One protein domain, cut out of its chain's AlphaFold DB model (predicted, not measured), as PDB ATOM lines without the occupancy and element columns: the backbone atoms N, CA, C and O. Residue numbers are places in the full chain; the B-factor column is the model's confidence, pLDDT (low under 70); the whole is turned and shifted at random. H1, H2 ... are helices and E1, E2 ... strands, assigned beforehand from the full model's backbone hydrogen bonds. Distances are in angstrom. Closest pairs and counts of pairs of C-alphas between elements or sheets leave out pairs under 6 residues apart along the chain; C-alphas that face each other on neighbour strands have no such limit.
ATOM      1  N   GLY A   2     360.508 278.598 282.374       90.44
ATOM      2  CA  GLY A   2     361.228 278.711 283.659       90.44
ATOM      3  C   GLY A   2     360.583 279.700 284.646       90.44
ATOM      4  O   GLY A   2     359.671 280.433 284.278       90.44
ATOM      5  N   GLU A   3     361.077 279.764 285.890       94.25
ATOM      6  CA  GLU A   3     360.596 280.706 286.928       94.25
ATOM      7  C   GLU A   3     360.681 282.176 286.478       94.25
ATOM      8  O   GLU A   3     359.737 282.944 286.658       94.25
ATOM      9  N   GLU A   4     361.791 282.568 285.844       94.50
ATOM     10  CA  GLU A   4     361.966 283.925 285.306       94.50
ATOM     11  C   GLU A   4     361.002 284.232 284.154       94.50
ATOM     12  O   GLU A   4     360.482 285.345 284.076       94.50
ATOM     13  N   ASP A   5     360.730 283.255 283.283       95.94
ATOM     14  CA  ASP A   5     359.774 283.414 282.184       95.94
ATOM     15  C   ASP A   5     358.358 283.626 282.732       95.94
ATOM     16  O   ASP A   5     357.656 284.529 282.282       95.94
ATOM     17  N   ARG A   6     357.961 282.842 283.746       97.56
ATOM     18  CA  ARG A   6     356.674 282.992 284.436       97.56
ATOM     19  C   ARG A   6     356.537 284.372 285.068       97.56
ATOM     20  O   ARG A   6     355.527 285.035 284.858       97.56
ATOM     21  N   ARG A   7     357.549 284.829 285.813       97.88
ATOM     22  CA  ARG A   7     357.539 286.159 286.449       97.88
ATOM     23  C   ARG A   7     357.429 287.281 285.424       97.88
ATOM     24  O   ARG A   7     356.582 288.158 285.568       97.88
ATOM     25  N   ARG A   8     358.227 287.215 284.354       97.12
ATOM     26  CA  ARG A   8     358.184 288.191 283.255       97.12
ATOM     27  C   ARG A   8     356.845 288.179 282.519       97.12
ATOM     28  O   ARG A   8     356.424 289.214 282.020       97.12
ATOM     29  N   TRP A   9     356.199 287.021 282.426       97.88
ATOM     30  CA  TRP A   9     354.868 286.902 281.842       97.88
ATOM     31  C   TRP A   9     353.786 287.494 282.752       97.88
ATOM     32  O   TRP A   9     352.926 288.234 282.275       97.88
ATOM     33  N   ALA A  10     353.848 287.199 284.055       97.69
ATOM     34  CA  ALA A  10     352.886 287.669 285.048       97.69
ATOM     35  C   ALA A  10     352.847 289.200 285.094       97.69
ATOM     36  O   ALA A  10     351.793 289.801 284.880       97.69
ATOM     37  N   VAL A  11     354.012 289.822 285.289       97.75
ATOM     38  CA  VAL A  11     354.161 291.279 285.270       97.75
ATOM     39  C   VAL A  11     355.352 291.650 284.385       97.75
ATOM     40  O   VAL A  11     356.502 291.563 284.827       97.75
ATOM     41  N   PRO A  12     355.107 292.027 283.119       96.38
ATOM     42  CA  PRO A  12     356.170 292.472 282.234       96.38
ATOM     43  C   PRO A  12     356.742 293.813 282.703       96.38
ATOM     44  O   PRO A  12     356.054 294.635 283.304       96.38
ATOM     45  N   ALA A  13     358.017 294.056 282.388       93.56
ATOM     46  CA  ALA A  13     358.620 295.364 282.609       93.56
ATOM     47  C   ALA A  13     357.895 296.428 281.770       93.56
ATOM     48  O   ALA A  13     357.644 296.230 280.576       93.56
ATOM     49  N   GLY A  14     357.585 297.559 282.396       92.50
ATOM     50  CA  GLY A  14     356.872 298.650 281.750       92.50
ATOM     51  C   GLY A  14     357.780 299.522 280.881       92.50
ATOM     52  O   GLY A  14     359.002 299.554 281.030       92.50
ATOM     53  N   GLN A  15     357.169 300.256 279.953       92.94
ATOM     54  CA  GLN A  15     357.841 301.253 279.119       92.94
ATOM     55  C   GLN A  15     357.025 302.542 279.095       92.94
ATOM     56  O   GLN A  15     355.801 302.511 279.175       92.94
ATOM     57  N   GLY A  16     357.699 303.678 278.930       94.62
ATOM     58  CA  GLY A  16     357.043 304.983 278.913       94.62
ATOM     59  C   GLY A  16     356.821 305.546 280.315       94.62
ATOM     60  O   GLY A  16     357.606 305.295 281.231       94.62
ATOM     61  N   ARG A  17     355.785 306.377 280.461       94.50
ATOM     62  CA  ARG A  17     355.502 307.113 281.697       94.50
ATOM     63  C   ARG A  17     354.028 307.026 282.069       94.50
ATOM     64  O   ARG A  17     353.178 307.107 281.185       94.50
ATOM     65  N   MET A  18     353.757 306.943 283.366       92.38
ATOM     66  CA  MET A  18     352.429 307.088 283.962       92.38
ATOM     67  C   MET A  18     352.494 308.232 284.977       92.38
ATOM     68  O   MET A  18     353.151 308.112 286.010       92.38
ATOM     69  N   GLY A  19     351.896 309.376 284.641       89.25
ATOM     70  CA  GLY A  19     352.125 310.622 285.377       89.25
ATOM     71  C   GLY A  19     353.621 310.956 285.458       89.25
ATOM     72  O   GLY A  19     354.316 311.050 284.438       89.25
ATOM     73  N   ASP A  20     354.132 311.083 286.682       92.50
ATOM     74  CA  ASP A  20     355.548 311.353 286.946       92.50
ATOM     75  C   ASP A  20     356.427 310.091 287.069       92.50
ATOM     76  O   ASP A  20     357.654 310.203 287.170       92.50
ATOM     77  N   ILE A  21     355.833 308.899 286.984       94.88
ATOM     78  CA  ILE A  21     356.521 307.614 287.140       94.88
ATOM     79  C   ILE A  21     357.082 307.155 285.789       94.88
ATOM     80  O   ILE A  21     356.360 307.070 284.795       94.88
ATOM     81  N   GLU A  22     358.379 306.840 285.744       97.25
ATOM     82  CA  GLU A  22     359.026 306.202 284.593       97.25
ATOM     83  C   GLU A  22     358.954 304.681 284.740       97.25
ATOM     84  O   GLU A  22     359.618 304.099 285.596       97.25
ATOM     85  N   LEU A  23     358.141 304.030 283.905       97.38
ATOM     86  CA  LEU A  23     357.776 302.622 284.096       97.38
ATOM     87  C   LEU A  23     358.955 301.659 283.910       97.38
ATOM     88  O   LEU A  23     358.963 300.579 284.490       97.38
ATOM     89  N   SER A  24     359.973 302.056 283.143       97.19
ATOM     90  CA  SER A  24     361.198 301.269 282.960       97.19
ATOM     91  C   SER A  24     362.117 301.251 284.184       97.19
ATOM     92  O   SER A  24     363.101 300.513 284.172       97.19
ATOM     93  N   LEU A  25     361.841 302.071 285.205       97.12
ATOM     94  CA  LEU A  25     362.588 302.092 286.466       97.12
ATOM     95  C   LEU A  25     361.939 301.244 287.568       97.12
ATOM     96  O   LEU A  25     362.559 301.073 288.614       97.12
ATOM     97  N   LEU A  26     360.722 300.746 287.344       97.94
ATOM     98  CA  LEU A  26     359.997 299.918 288.303       97.94
ATOM     99  C   LEU A  26     360.551 298.488 288.314       97.94
ATOM    100  O   LEU A  26     360.837 297.921 287.255       97.94
ATOM    101  N   ASP A  27     360.664 297.902 289.503       97.31
ATOM    102  CA  ASP A  27     361.031 296.508 289.721       97.31
ATOM    103  C   ASP A  27     359.769 295.647 289.913       97.31
ATOM    104  O   ASP A  27     359.137 295.704 290.967       97.31
ATOM    105  N   PRO A  28     359.401 294.773 288.955       96.88
ATOM    106  CA  PRO A  28     358.247 293.889 289.120       96.88
ATOM    107  C   PRO A  28     358.384 292.902 290.305       96.88
ATOM    108  O   PRO A  28     357.402 292.277 290.712       96.88
ATOM    109  N   GLY A  29     359.580 292.749 290.886       96.12
ATOM    110  CA  GLY A  29     359.806 292.022 292.137       96.12
ATOM    111  C   GLY A  29     359.163 292.671 293.362       96.12
ATOM    112  O   GLY A  29     358.723 291.946 294.262       96.12
ATOM    113  N   GLU A  30     359.008 293.991 293.365       97.00
ATOM    114  CA  GLU A  30     358.427 294.752 294.469       97.00
ATOM    115  C   GLU A  30     356.909 294.905 294.299       97.00
ATOM    116  O   GLU A  30     356.402 295.188 293.215       97.00
ATOM    117  N   ALA A  31     356.153 294.684 295.378       93.62
ATOM    118  CA  ALA A  31     354.687 294.686 295.315       93.62
ATOM    119  C   ALA A  31     354.114 296.060 294.931       93.62
ATOM    120  O   ALA A  31     353.196 296.131 294.115       93.62
ATOM    121  N   ASP A  32     354.696 297.132 295.470       95.88
ATOM    122  CA  ASP A  32     354.280 298.507 295.182       95.88
ATOM    123  C   ASP A  32     354.571 298.888 293.720       95.88
ATOM    124  O   ASP A  32     353.770 299.550 293.067       95.88
ATOM    125  N   ASP A  33     355.675 298.400 293.156       97.94
ATOM    126  CA  ASP A  33     356.018 298.636 291.753       97.94
ATOM    127  C   ASP A  33     355.112 297.827 290.810       97.94
ATOM    128  O   ASP A  33     354.682 298.341 289.772       97.94
ATOM    129  N   ARG A  34     354.729 296.594 291.189       97.44
ATOM    130  CA  ARG A  34     353.719 295.814 290.446       97.44
ATOM    131  C   ARG A  34     352.383 296.538 290.356       97.44
ATOM    132  O   ARG A  34     351.775 296.484 289.289       97.44
ATOM    133  N   HIS A  35     351.946 297.223 291.415       97.25
ATOM    134  CA  HIS A  35     350.713 298.016 291.381       97.25
ATOM    135  C   HIS A  35     350.739 299.019 290.222       97.25
ATOM    136  O   HIS A  35     349.827 299.047 289.396       97.25
ATOM    137  N   PHE A  36     351.818 299.797 290.101       97.75
ATOM    138  CA  PHE A  36     351.935 300.795 289.040       97.75
ATOM    139  C   PHE A  36     352.076 300.175 287.646       97.75
ATOM    140  O   PHE A  36     351.537 300.723 286.686       97.75
ATOM    141  N   LEU A  37     352.752 299.030 287.519       98.25
ATOM    142  CA  LEU A  37     352.850 298.299 286.249       98.25
ATOM    143  C   LEU A  37     351.488 297.762 285.793       98.25
ATOM    144  O   LEU A  37     351.129 297.908 284.628       98.25
ATOM    145  N   ILE A  38     350.703 297.201 286.714       98.12
ATOM    146  CA  ILE A  38     349.343 296.724 286.444       98.12
ATOM    147  C   ILE A  38     348.433 297.903 286.097       98.12
ATOM    148  O   ILE A  38     347.720 297.856 285.098       98.12
ATOM    149  N   LEU A  39     348.481 298.989 286.868       97.81
ATOM    150  CA  LEU A  39     347.679 300.186 286.616       97.81
ATOM    151  C   LEU A  39     348.031 300.855 285.272       97.81
ATOM    152  O   LEU A  39     347.153 301.388 284.589       97.81
ATOM    153  N   ALA A  40     349.291 300.779 284.839       97.44
ATOM    154  CA  ALA A  40     349.714 301.260 283.527       97.44
ATOM    155  C   ALA A  40     349.090 300.471 282.359       97.44
ATOM    156  O   ALA A  40     348.890 301.046 281.289       97.44
ATOM    157  N   GLU A  41     348.734 299.196 282.556       96.81
ATOM    158  CA  GLU A  41     347.978 298.400 281.572       96.81
ATOM    159  C   GLU A  41     346.488 298.786 281.493       96.81
ATOM    160  O   GLU A  41     345.800 298.323 280.588       96.81
ATOM    161  N   HIS A  42     346.000 299.649 282.395       97.06
ATOM    162  CA  HIS A  42     344.593 300.058 282.511       97.06
ATOM    163  C   HIS A  42     344.434 301.591 282.472       97.06
ATOM    164  O   HIS A  42     343.994 302.200 283.457       97.06
ATOM    165  N   PRO A  43     344.803 302.264 281.366       95.19
ATOM    166  CA  PRO A  43     344.739 303.723 281.266       95.19
ATOM    167  C   PRO A  43     343.340 304.302 281.522       95.19
ATOM    168  O   PRO A  43     343.218 305.407 282.046       95.19
ATOM    169  N   GLU A  44     342.282 303.560 281.210       95.25
ATOM    170  CA  GLU A  44     340.891 303.931 281.470       95.25
ATOM    171  C   GLU A  44     340.518 303.954 282.960       95.25
ATOM    172  O   GLU A  44     339.554 304.625 283.329       95.25
ATOM    173  N   LEU A  45     341.275 303.256 283.816       96.56
ATOM    174  CA  LEU A  45     341.024 303.180 285.258       96.56
ATOM    175  C   LEU A  45     341.886 304.154 286.066       96.56
ATOM    176  O   LEU A  45     341.534 304.455 287.204       96.56
ATOM    177  N   GLN A  46     342.983 304.667 285.498       95.25
ATOM    178  CA  GLN A  46     343.965 305.500 286.208       95.25
ATOM    179  C   GLN A  46     343.326 306.675 286.949       95.25
ATOM    180  O   GLN A  46     343.505 306.798 288.159       95.25
ATOM    181  N   GLN A  47     342.525 307.485 286.251       95.44
ATOM    182  CA  GLN A  47     341.877 308.640 286.873       95.44
ATOM    183  C   GLN A  47     340.881 308.220 287.958       95.44
ATOM    184  O   GLN A  47     340.822 308.838 289.011       95.44
ATOM    185  N   ALA A  48     340.106 307.160 287.722       97.06
ATOM    186  CA  ALA A  48     339.106 306.704 288.681       97.06
ATOM    187  C   ALA A  48     339.749 306.161 289.971       97.06
ATOM    188  O   ALA A  48     339.220 306.377 291.058       97.06
ATOM    189  N   VAL A  49     340.903 305.493 289.859       96.31
ATOM    190  CA  VAL A  49     341.700 305.036 291.008       96.31
ATOM    191  C   VAL A  49     342.333 306.214 291.753       96.31
ATOM    192  O   VAL A  49     342.334 306.213 292.986       96.31
ATOM    193  N   GLU A  50     342.855 307.212 291.034       94.94
ATOM    194  CA  GLU A  50     343.422 308.435 291.624       94.94
ATOM    195  C   GLU A  50     342.362 309.246 292.385       94.94
ATOM    196  O   GLU A  50     342.604 309.685 293.509       94.94
ATOM    197  N   ASP A  51     341.168 309.370 291.807       96.56
ATOM    198  CA  ASP A  51     340.032 310.103 292.373       96.56
ATOM    199  C   ASP A  51     339.291 309.331 293.482       96.56
ATOM    200  O   ASP A  51     338.306 309.837 294.022       96.56
ATOM    201  N   ASP A  52     339.736 308.115 293.813       95.56
ATOM    202  CA  ASP A  52     339.108 307.220 294.794       95.56
ATOM    203  C   ASP A  52     337.619 306.943 294.502       95.56
ATOM    204  O   ASP A  52     336.759 306.979 295.381       95.56
ATOM    205  N   GLN A  53     337.295 306.693 293.231       96.56
ATOM    206  CA  GLN A  53     335.928 306.392 292.810       96.56
ATOM    207  C   GLN A  53     335.571 304.936 293.121       96.56
ATOM    208  O   GLN A  53     336.203 304.004 292.623       96.56
ATOM    209  N   ASP A  54     334.503 304.742 293.895       94.12
ATOM    210  CA  ASP A  54     334.004 303.408 294.244       94.12
ATOM    211  C   ASP A  54     333.335 302.688 293.067       94.12
ATOM    212  O   ASP A  54     333.373 301.461 292.989       94.12
ATOM    213  N   GLU A  55     332.701 303.423 292.154       96.62
ATOM    214  CA  GLU A  55     331.941 302.850 291.045       96.62
ATOM    215  C   GLU A  55     332.076 303.704 289.785       96.62
ATOM    216  O   GLU A  55     331.884 304.921 289.812       96.62
ATOM    217  N   ILE A  56     332.346 303.044 288.659       96.50
ATOM    218  CA  ILE A  56     332.347 303.641 287.323       96.50
ATOM    219  C   ILE A  56     331.542 302.777 286.355       96.50
ATOM    220  O   ILE A  56     331.349 301.581 286.575       96.50
ATOM    221  N   ILE A  57     331.095 303.376 285.251       95.94
ATOM    222  CA  ILE A  57     330.527 302.634 284.122       95.94
ATOM    223  C   ILE A  57     331.620 302.471 283.070       95.94
ATOM    224  O   ILE A  57     332.020 303.449 282.440       95.94
ATOM    225  N   LEU A  58     332.055 301.235 282.843       91.06
ATOM    226  CA  LEU A  58     333.024 300.891 281.808       91.06
ATOM    227  C   LEU A  58     332.407 299.849 280.872       91.06
ATOM    228  O   LEU A  58     331.891 298.825 281.312       91.06
ATOM    229  N   HIS A  59     332.395 300.141 279.569       88.50
ATOM    230  CA  HIS A  59     331.733 299.306 278.556       88.50
ATOM    231  C   HIS A  59     330.259 298.969 278.880       88.50
ATOM    232  O   HIS A  59     329.772 297.898 278.538       88.50
ATOM    233  N   GLY A  60     329.539 299.883 279.545       89.75
ATOM    234  CA  GLY A  60     328.130 299.697 279.916       89.75
ATOM    235  C   GLY A  60     327.892 298.910 281.209       89.75
ATOM    236  O   GLY A  60     326.741 298.781 281.614       89.75
ATOM    237  N   ASN A  61     328.950 298.448 281.880       89.69
ATOM    238  CA  ASN A  61     328.862 297.704 283.133       89.69
ATOM    239  C   ASN A  61     329.328 298.561 284.312       89.69
ATOM    240  O   ASN A  61     330.348 299.247 284.221       89.69
ATOM    241  N   LEU A  62     328.578 298.512 285.414       94.12
ATOM    242  CA  LEU A  62     328.978 299.111 286.685       94.12
ATOM    243  C   LEU A  62     330.082 298.251 287.311       94.12
ATOM    244  O   LEU A  62     329.901 297.044 287.469       94.12
ATOM    245  N   MET A  63     331.213 298.857 287.664       94.12
ATOM    246  CA  MET A  63     332.338 298.154 288.285       94.12
ATOM    247  C   MET A  63     333.111 299.057 289.248       94.12
ATOM    248  O   MET A  63     333.094 300.278 289.106       94.12
ATOM    249  N   ASN A  64     333.797 298.446 290.217       96.62
ATOM    250  CA  ASN A  64     334.706 299.151 291.116       96.62
ATOM    251  C   ASN A  64     336.139 299.095 290.546       96.62
ATOM    252  O   ASN A  64     336.695 297.996 290.428       96.62
ATOM    253  N   PRO A  65     336.756 300.243 290.203       97.56
ATOM    254  CA  PRO A  65     338.056 300.276 289.536       97.56
ATOM    255  C   PRO A  65     339.188 299.776 290.440       97.56
ATOM    256  O   PRO A  65     340.078 299.067 289.975       97.56
ATOM    257  N   ARG A  66     339.141 300.072 291.747       96.75
ATOM    258  CA  ARG A  66     340.150 299.591 292.705       96.75
ATOM    259  C   ARG A  66     340.075 298.077 292.859       96.75
ATOM    260  O   ARG A  66     341.102 297.411 292.833       96.75
ATOM    261  N   LEU A  67     338.862 297.533 292.956       95.88
ATOM    262  CA  LEU A  67     338.633 296.095 293.040       95.88
ATOM    263  C   LEU A  67     339.153 295.378 291.792       95.88
ATOM    264  O   LEU A  67     339.782 294.334 291.926       95.88
ATOM    265  N   HIS A  68     338.940 295.942 290.599       97.44
ATOM    266  CA  HIS A  68     339.481 295.394 289.352       97.44
ATOM    267  C   HIS A  68     341.008 295.284 289.392       97.44
ATOM    268  O   HIS A  68     341.553 294.208 289.148       97.44
ATOM    269  N   ILE A  69     341.694 296.368 289.767       98.19
ATOM    270  CA  ILE A  69     343.157 296.375 289.906       98.19
ATOM    271  C   ILE A  69     343.614 295.376 290.976       98.19
ATOM    272  O   ILE A  69     344.535 294.601 290.728       98.19
ATOM    273  N   SER A  70     342.927 295.295 292.120       97.50
ATOM    274  CA  SER A  70     343.243 294.313 293.163       97.50
ATOM    275  C   SER A  70     343.096 292.861 292.691       97.50
ATOM    276  O   SER A  70     343.884 292.010 293.097       97.50
ATOM    277  N   MET A  71     342.129 292.544 291.820       98.06
ATOM    278  CA  MET A  71     342.009 291.193 291.250       98.06
ATOM    279  C   MET A  71     343.198 290.861 290.342       98.06
ATOM    280  O   MET A  71     343.756 289.767 290.448       98.06
ATOM    281  N   HIS A  72     343.633 291.815 289.512       98.56
ATOM    282  CA  HIS A  72     344.860 291.671 288.720       98.56
ATOM    283  C   HIS A  72     346.091 291.476 289.606       98.56
ATOM    284  O   HIS A  72     346.898 290.594 289.332       98.56
ATOM    285  N   GLU A  73     346.222 292.234 290.696       98.56
ATOM    286  CA  GLU A  73     347.329 292.091 291.649       98.56
ATOM    287  C   GLU A  73     347.351 290.723 292.328       98.56
ATOM    288  O   GLU A  73     348.421 290.129 292.463       98.56
ATOM    289  N   ILE A  74     346.192 290.197 292.741       98.44
ATOM    290  CA  ILE A  74     346.109 288.858 293.332       98.44
ATOM    291  C   ILE A  74     346.600 287.818 292.323       98.44
ATOM    292  O   ILE A  74     347.487 287.034 292.654       98.44
ATOM    293  N   VAL A  75     346.086 287.838 291.092       98.69
ATOM    294  CA  VAL A  75     346.496 286.896 290.038       98.69
ATOM    295  C   VAL A  75     347.984 287.045 289.715       98.69
ATOM    296  O   VAL A  75     348.710 286.052 289.656       98.69
ATOM    297  N   ALA A  76     348.468 288.277 289.559       98.50
ATOM    298  CA  ALA A  76     349.873 288.565 289.309       98.50
ATOM    299  C   ALA A  76     350.765 288.023 290.431       98.50
ATOM    300  O   ALA A  76     351.788 287.409 290.145       98.50
ATOM    301  N   ASN A  77     350.362 288.187 291.694       98.31
ATOM    302  CA  ASN A  77     351.079 287.644 292.843       98.31
ATOM    303  C   ASN A  77     351.085 286.113 292.833       98.31
ATOM    304  O   ASN A  77     352.158 285.535 292.981       98.31
ATOM    305  N   GLN A  78     349.941 285.465 292.584       98.00
ATOM    306  CA  GLN A  78     349.848 284.002 292.504       98.00
ATOM    307  C   GLN A  78     350.805 283.433 291.450       98.00
ATOM    308  O   GLN A  78     351.564 282.498 291.707       98.00
ATOM    309  N   LEU A  79     350.830 284.054 290.269       98.38
ATOM    310  CA  LEU A  79     351.746 283.693 289.192       98.38
ATOM    311  C   LEU A  79     353.196 284.050 289.526       98.38
ATOM    312  O   LEU A  79     354.112 283.328 289.152       98.38
ATOM    313  N   TRP A  80     353.450 285.147 290.234       97.75
ATOM    314  CA  TRP A  80     354.804 285.543 290.615       97.75
ATOM    315  C   TRP A  80     355.431 284.537 291.590       97.75
ATOM    316  O   TRP A  80     356.592 284.133 291.422       97.75
ATOM    317  N   THR A  81     354.653 284.100 292.582       97.00
ATOM    318  CA  THR A  81     355.091 283.228 293.680       97.00
ATOM    319  C   THR A  81     354.888 281.737 293.427       97.00
ATOM    320  O   THR A  81     355.426 280.949 294.194       97.00
ATOM    321  N   ASP A  82     354.203 281.347 292.346       97.38
ATOM    322  CA  ASP A  82     353.769 279.958 292.090       97.38
ATOM    323  C   ASP A  82     352.783 279.407 293.125       97.38
ATOM    324  O   ASP A  82     352.810 278.221 293.451       97.38
ATOM    325  N   ASP A  83     351.950 280.276 293.690       96.06
ATOM    326  CA  ASP A  83     351.042 279.900 294.767       96.06
ATOM    327  C   ASP A  83     349.637 280.457 294.500       96.06
ATOM    328  O   ASP A  83     349.442 281.665 294.634       96.06
TER     329      ASP A  83
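AT A GLANCE: This is residues 2 to 83 of the 149 residues of the protein "DUF1841 family protein" of Actinobacteria bacterium (UniProt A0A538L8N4). One long helix, H4, has three shorter helices, H1, H2 and H3, packed along it and a small hairpin, E1 and E2, at its first-residue end. The loop of residues 11 to 30 runs from H1 to H2, and its residues 15 to 22 lie beyond H2, on the side away from H4. The 82 printed residues, mostly helix in class, run H1 H2 H3 E1 E2 H4, with an antiparallel sheet E1 - E2. The whole is compact, radius of gyration of the C-alphas 13.3 A, spanning 39 by 30 by 19 A.

IN THESE COORDINATES: H1, residues 3 to 10, begins at C-alpha 3 (360.596, 280.706, 286.928). H2 is residues 31 to 40, 14.4 A; H3, 43 to 50; E1, 56 to 58; E2, 61 to 63. H4, residues 65 to 81, 24.5 A, ends at C-alpha 81 (355.091, 283.228, 293.680).

HOW THE PARTS SIT: H4, the hub, touches H1 at a shallow tilt of 12 degrees, closest C-alphas Arg 7 and Trp 80, 5.0 A. It touches H2 at a steep 55 degrees, closest C-alphas Leu 39 and Ile 69, 6.8 A. It touches H3, closest C-alphas Val 49 and Arg 66, 5.9 A. In hairpin E1 and E2, N 56 and O 63 are within hydrogen-bond range, 2.9 A. Every O i to N i+4 pair is in range in H1 and H4, 5 of 6 in H2, 2 of 4 in H3.

THE WHOLE: The C-alphas farthest apart, Gly 2 and Gly 60, are 39.4 A apart. The printed part has no cut; H1 to H2 is a long link. No printed residue is under 70 in pLDDT.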